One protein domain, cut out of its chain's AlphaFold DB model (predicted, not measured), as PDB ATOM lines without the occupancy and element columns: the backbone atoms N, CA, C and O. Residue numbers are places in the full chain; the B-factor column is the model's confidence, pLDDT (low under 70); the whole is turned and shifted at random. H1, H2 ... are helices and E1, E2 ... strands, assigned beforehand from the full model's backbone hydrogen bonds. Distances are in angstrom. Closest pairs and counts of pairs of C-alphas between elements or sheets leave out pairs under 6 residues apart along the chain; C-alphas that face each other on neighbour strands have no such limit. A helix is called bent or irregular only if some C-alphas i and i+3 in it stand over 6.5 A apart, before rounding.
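What this domain is: This is residues 151 to 196 of the 207 residues of the protein "Omega-amidase" of Dendrobium catenatum (UniProt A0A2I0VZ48). A long, loose hairpin makes the length of this domain: two short strands, E1 and E2, run side by side at one end, and a drawn-out loop of residues 174 to 191 joins them. One helix, H1, folds back beside E1 at the strand end, while residues 180 to 186 of the loop stick out with no other part near them. The printed part has 46 residues, with one named helix and two named strands in the order H1, E1, E2; the sheet's order is E1 - E2, antiparallel, and the class is mixed, helices and strands, with 23 residues in named elements. The whole is only just loose, close to extended, with a radius of gyration of the C-alphas of 13.9 A, and its outline is flat, spanning 42 by 22 by 10 A.

How they stand to each other: The sheet has two strands, E1, residues 170 to 173, and E2, residues 192 to 195, which are antiparallel neighbours with 159 degrees between their N-to-C directions. They form a hairpin. The C-alphas of Leu 170 and Leu 195 face each other at 5.3 A, and those of Leu 172 and Ile 193 at 5.8 A. No backbone N and O across this pair are within hydrogen-bond range. The helix H1, residues 151 to 165, comes closest to E1 at the C-alphas of Ile 160 and Val 171, 6.5 A apart, with 2 pairs of C-alphas within 8 A. The centres of H1 and E1 are 10.2 A apart. H1 and E2 are apart. In H1 every O i to N i+4 pair is within hydrogen-bond range.

Where its parts are: E1 begins at C-alpha 170, (48.860, 69.733, 39.037), and measures 10.0 A from first to last C-alpha. E2 measures 9.9 A and ends at C-alpha 195, (50.802, 68.920, 34.203). H1 is the longest element, 21.3 A from C-alpha 151 at (63.330, 85.706, 42.115) to C-alpha 165 at (57.637, 65.563, 45.929), and it is not bent.

The domain as a whole: The two C-alphas farthest apart are those of Ser 165 and Lys 183, at 41.8 A, and those of Arg 151 and Leu 196, the first and last printed, are 21.9 A apart. The printed part has no cut. The link from H1 to E1, 4 residues, is tight, and the link from E1 to E2, 18 residues, is long. Residues 180 to 186 of that long link stand free. The mean pLDDT of the printed part is 73.0, and 17 residues, 176 to 192, of which 192 belongs to E2, are under 70, where the model's confidence is low; the mean is 90 in H1, 86 in E1 and 71 in E2.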
ATOM      1  N   ARG A 151      63.850  86.167  40.819       81.00
ATOM      2  CA  ARG A 151      63.330  85.706  42.115       81.00
ATOM      3  C   ARG A 151      61.985  84.987  41.973       81.00
ATOM      4  O   ARG A 151      61.802  83.926  42.565       81.00
ATOM      5  N   ASN A 152      61.079  85.511  41.149       82.81
ATOM      6  CA  ASN A 152      59.771  84.899  40.907       82.81
ATOM      7  C   ASN A 152      59.883  83.548  40.183       82.81
ATOM      8  O   ASN A 152      59.172  82.608  40.529       82.81
ATOM      9  N   ILE A 153      60.804  83.422  39.222       87.25
ATOM     10  CA  ILE A 153      61.056  82.151  38.524       87.25
ATOM     11  C   ILE A 153      61.650  81.114  39.483       87.25
ATOM     12  O   ILE A 153      61.200  79.970  39.496       87.25
ATOM     13  N   ALA A 154      62.629  81.503  40.307       90.06
ATOM     14  CA  ALA A 154      63.231  80.603  41.292       90.06
ATOM     15  C   ALA A 154      62.200  80.107  42.322       90.06
ATOM     16  O   ALA A 154      62.170  78.922  42.646       90.06
ATOM     17  N   HIS A 155      61.312  80.995  42.782       88.88
ATOM     18  CA  HIS A 155      60.228  80.636  43.693       88.88
ATOM     19  C   HIS A 155      59.231  79.661  43.051       88.88
ATOM     20  O   HIS A 155      58.864  78.663  43.666       88.88
ATOM     21  N   ALA A 156      58.828  79.910  41.799       89.94
ATOM     22  CA  ALA A 156      57.916  79.022  41.080       89.94
ATOM     23  C   ALA A 156      58.512  77.619  40.884       89.94
ATOM     24  O   ALA A 156      57.816  76.633  41.097       89.94
ATOM     25  N   ARG A 157      59.807  77.518  40.548       92.44
ATOM     26  CA  ARG A 157      60.499  76.223  40.411       92.44
ATOM     27  C   ARG A 157      60.500  75.428  41.711       92.44
ATOM     28  O   ARG A 157      60.059  74.286  41.710       92.44
ATOM     29  N   ARG A 158      60.895  76.058  42.822       92.69
ATOM     30  CA  ARG A 158      60.902  75.404  44.138       92.69
ATOM     31  C   ARG A 158      59.505  74.925  44.550       92.69
ATOM     32  O   ARG A 158      59.369  73.825  45.067       92.69
ATOM     33  N   ALA A 159      58.468  75.722  44.283       91.00
ATOM     34  CA  ALA A 159      57.087  75.338  44.576       91.00
ATOM     35  C   ALA A 159      56.605  74.150  43.722       91.00
ATOM     36  O   ALA A 159      55.875  73.298  44.222       91.00
ATOM     37  N   ILE A 160      57.025  74.071  42.454       91.38
ATOM     38  CA  ILE A 160      56.735  72.916  41.591       91.38
ATOM     39  C   ILE A 160      57.443  71.665  42.116       91.38
ATOM     40  O   ILE A 160      56.809  70.621  42.212       91.38
ATOM     41  N   GLU A 161      58.724  71.770  42.477       92.62
ATOM     42  CA  GLU A 161      59.511  70.650  43.013       92.62
ATOM     43  C   GLU A 161      58.908  70.111  44.314       92.62
ATOM     44  O   GLU A 161      58.676  68.911  44.429       92.62
ATOM     45  N   GLU A 162      58.560  70.986  45.261       92.69
ATOM     46  CA  GLU A 162      57.942  70.577  46.526       92.69
ATOM     47  C   GLU A 162      56.570  69.917  46.311       92.69
ATOM     48  O   GLU A 162      56.245  68.915  46.952       92.69
ATOM     49  N   ALA A 163      55.758  70.453  45.397       91.69
ATOM     50  CA  ALA A 163      54.463  69.872  45.063       91.69
ATOM     51  C   ALA A 163      54.618  68.509  44.370       91.69
ATOM     52  O   ALA A 163      53.898  67.568  44.708       91.69
ATOM     53  N   ALA A 164      55.594  68.374  43.470       90.81
ATOM     54  CA  ALA A 164      55.930  67.107  42.827       90.81
ATOM     55  C   ALA A 164      56.380  66.060  43.857       90.81
ATOM     56  O   ALA A 164      55.910  64.925  43.817       90.81
ATOM     57  N   SER A 165      57.216  66.446  44.831       88.88
ATOM     58  CA  SER A 165      57.637  65.563  45.929       88.88
ATOM     59  C   SER A 165      56.473  65.098  46.806       88.88
ATOM     60  O   SER A 165      56.530  64.008  47.364       88.88
ATOM     61  N   LYS A 166      55.399  65.890  46.908       93.44
ATOM     62  CA  LYS A 166      54.161  65.521  47.616       93.44
ATOM     63  C   LYS A 166      53.174  64.725  46.748       93.44
ATOM     64  O   LYS A 166      52.067  64.445  47.198       93.44
ATOM     65  N   GLY A 167      53.544  64.372  45.515       90.94
ATOM     66  CA  GLY A 167      52.695  63.617  44.591       90.94
ATOM     67  C   GLY A 167      51.607  64.451  43.906       90.94
ATOM     68  O   GLY A 167      50.658  63.892  43.358       90.94
ATOM     69  N   ALA A 168      51.713  65.784  43.920       89.00
ATOM     70  CA  ALA A 168      50.776  66.631  43.192       89.00
ATOM     71  C   ALA A 168      50.999  66.490  41.679       89.00
ATOM     72  O   ALA A 168      52.098  66.702  41.177       89.00
ATOM     73  N   GLN A 169      49.935  66.174  40.940       86.69
ATOM     74  CA  GLN A 169      49.969  66.075  39.473       86.69
ATOM     75  C   GLN A 169      49.735  67.429  38.782       86.69
ATOM     76  O   GLN A 169      50.010  67.582  37.591       86.69
ATOM     77  N   LEU A 170      49.232  68.415  39.533       87.31
ATOM     78  CA  LEU A 170      48.860  69.733  39.037       87.31
ATOM     79  C   LEU A 170      49.258  70.824  40.036       87.31
ATOM     80  O   LEU A 170      48.866  70.781  41.201       87.31
ATOM     81  N   VAL A 171      49.982  71.837  39.554       84.81
ATOM     82  CA  VAL A 171      50.345  73.036  40.326       84.81
ATOM     83  C   VAL A 171      49.737  74.270  39.667       84.81
ATOM     84  O   VAL A 171      49.939  74.505  38.473       84.81
ATOM     85  N   LEU A 172      48.990  75.058  40.449       88.06
ATOM     86  CA  LEU A 172      48.312  76.267  39.988       88.06
ATOM     87  C   LEU A 172      49.048  77.523  40.440       88.06
ATOM     88  O   LEU A 172      49.198  77.754  41.638       88.06
ATOM     89  N   PHE A 173      49.435  78.373  39.491       84.44
ATOM     90  CA  PHE A 173      50.002  79.681  39.810       84.44
ATOM     91  C   PHE A 173      48.994  80.796  39.529       84.44
ATOM     92  O   PHE A 173      48.468  80.871  38.412       84.44
ATOM     93  N   PRO A 174      48.741  81.702  40.492       80.94
ATOM     94  CA  PRO A 174      47.969  82.897  40.216       80.94
ATOM     95  C   PRO A 174      48.784  83.799  39.287       80.94
ATOM     96  O   PRO A 174      49.908  84.195  39.603       80.94
ATOM     97  N   VAL A 175      48.220  84.148  38.131       74.69
ATOM     98  CA  VAL A 175      48.783  85.223  37.315       74.69
ATOM     99  C   VAL A 175      48.655  86.525  38.102       74.69
ATOM    100  O   VAL A 175      47.540  86.888  38.490       74.69
ATOM    101  N   PRO A 176      49.760  87.250  38.353       65.12
ATOM    102  CA  PRO A 176      49.658  88.563  38.960       65.12
ATOM    103  C   PRO A 176      48.792  89.418  38.039       65.12
ATOM    104  O   PRO A 176      49.089  89.551  36.849       65.12
ATOM    105  N   ASN A 177      47.693  89.949  38.582       51.16
ATOM    106  CA  ASN A 177      46.819  90.880  37.885       51.16
ATOM    107  C   ASN A 177      47.681  92.045  37.392       51.16
ATOM    108  O   ASN A 177      47.995  92.968  38.143       51.16
ATOM    109  N   PHE A 178      48.081  92.007  36.122       49.84
ATOM    110  CA  PHE A 178      48.629  93.169  35.447       49.84
ATOM    111  C   PHE A 178      47.467  94.138  35.267       49.84
ATOM    112  O   PHE A 178      46.853  94.214  34.205       49.84
ATOM    113  N   THR A 179      47.155  94.889  36.320       45.06
ATOM    114  CA  THR A 179      46.263  96.041  36.263       45.06
ATOM    115  C   THR A 179      46.958  97.123  35.444       45.06
ATOM    116  O   THR A 179      47.458  98.120  35.969       45.06
ATOM    117  N   ARG A 180      47.034  96.945  34.122       45.28
ATOM    118  CA  ARG A 180      47.203  98.092  33.238       45.28
ATOM    119  C   ARG A 180      45.947  98.929  33.442       45.28
ATOM    120  O   ARG A 180      44.849  98.456  33.174       45.28
ATOM    121  N   LYS A 181      46.115 100.158  33.940       47.56
ATOM    122  CA  LYS A 181      45.073 101.190  34.098       47.56
ATOM    123  C   LYS A 181      44.488 101.643  32.743       47.56
ATOM    124  O   LYS A 181      44.407 102.831  32.458       47.56
ATOM    125  N   LYS A 182      44.095 100.716  31.874       47.59
ATOM    126  CA  LYS A 182      43.211 100.978  30.743       47.59
ATOM    127  C   LYS A 182      41.982 100.114  30.949       47.59
ATOM    128  O   LYS A 182      42.066  98.894  30.996       47.59
ATOM    129  N   LYS A 183      40.868 100.810  31.147       44.00
ATOM    130  CA  LYS A 183      39.513 100.311  31.347       44.00
ATOM    131  C   LYS A 183      39.117  99.438  30.151       44.00
ATOM    132  O   LYS A 183      38.550  99.933  29.189       44.00
ATOM    133  N   ILE A 184      39.470  98.159  30.202       42.66
ATOM    134  CA  ILE A 184      38.924  97.118  29.335       42.66
ATOM    135  C   ILE A 184      38.079  96.238  30.260       42.66
ATOM    136  O   ILE A 184      38.621  95.714  31.237       42.66
ATOM    137  N   PRO A 185      36.758  96.127  30.043       44.28
ATOM    138  CA  PRO A 185      35.936  95.232  30.834       44.28
ATOM    139  C   PRO A 185      36.270  93.793  30.423       44.28
ATOM    140  O   PRO A 185      36.386  93.501  29.237       44.28
ATOM    141  N   CYS A 186      36.413  92.913  31.413       40.66
ATOM    142  CA  CYS A 186      36.599  91.467  31.253       40.66
ATOM    143  C   CYS A 186      37.979  91.042  30.714       40.66
ATOM    144  O   CYS A 186      38.131  90.669  29.555       40.66
ATOM    145  N   ILE A 187      38.991  91.015  31.587       43.28
ATOM    146  CA  ILE A 187      40.200  90.218  31.339       43.28
ATOM    147  C   ILE A 187      39.966  88.855  31.990       43.28
ATOM    148  O   ILE A 187      39.886  88.758  33.215       43.28
ATOM    149  N   SER A 188      39.814  87.818  31.166       52.50
ATOM    150  CA  SER A 188      39.804  86.420  31.601       52.50
ATOM    151  C   SER A 188      41.014  86.158  32.497       52.50
ATOM    152  O   SER A 188      42.152  86.399  32.091       52.50
ATOM    153  N   GLN A 189      40.777  85.684  33.720       54.72
ATOM    154  CA  GLN A 189      41.842  85.243  34.618       54.72
ATOM    155  C   GLN A 189      42.510  84.017  33.981       54.72
ATOM    156  O   GLN A 189      41.966  82.917  33.993       54.72
ATOM    157  N   GLY A 190      43.651  84.232  33.325       56.56
ATOM    158  CA  GLY A 190      44.388  83.179  32.637       56.56
ATOM    159  C   GLY A 190      45.132  82.312  33.641       56.56
ATOM    160  O   GLY A 190      46.216  82.670  34.080       56.56
ATOM    161  N   ILE A 191      44.551  81.183  34.016       66.94
ATOM    162  CA  ILE A 191      45.193  80.212  34.894       66.94
ATOM    163  C   ILE A 191      46.246  79.430  34.091       66.94
ATOM    164  O   ILE A 191      45.937  78.860  33.045       66.94
ATOM    165  N   CYS A 192      47.490  79.389  34.576       62.22
ATOM    166  CA  CYS A 192      48.532  78.529  34.011       62.22
ATOM    167  C   CYS A 192      48.496  77.164  34.709       62.22
ATOM    168  O   CYS A 192      48.733  77.082  35.914       62.22
ATOM    169  N   ILE A 193      48.200  76.116  33.943       72.69
ATOM    170  CA  ILE A 193      48.124  74.723  34.395       72.69
ATOM    171  C   ILE A 193      49.417  74.031  33.963       72.69
ATOM    172  O   ILE A 193      49.713  73.966  32.770       72.69
ATOM    173  N   PHE A 194      50.180  73.519  34.927       74.56
ATOM    174  CA  PHE A 194      51.339  72.667  34.665       74.56
ATOM    175  C   PHE A 194      50.976  71.228  35.021       74.56
ATOM    176  O   PHE A 194      50.745  70.927  36.191       74.56
ATOM    177  N   LEU A 195      50.914  70.362  34.009       74.06
ATOM    178  CA  LEU A 195      50.802  68.920  34.203       74.06
ATOM    179  C   LEU A 195      52.208  68.366  34.408       74.06
ATOM    180  O   LEU A 195      53.064  68.496  33.530       74.06
ATOM    181  N   LEU A 196      52.452  67.787  35.579       75.06
ATOM    182  CA  LEU A 196      53.708  67.103  35.848       75.06
ATOM    183  C   LEU A 196      53.646  65.697  35.241       75.06
ATOM    184  O   LEU A 196      52.627  65.019  35.402       75.06
TER     185      LEU A 196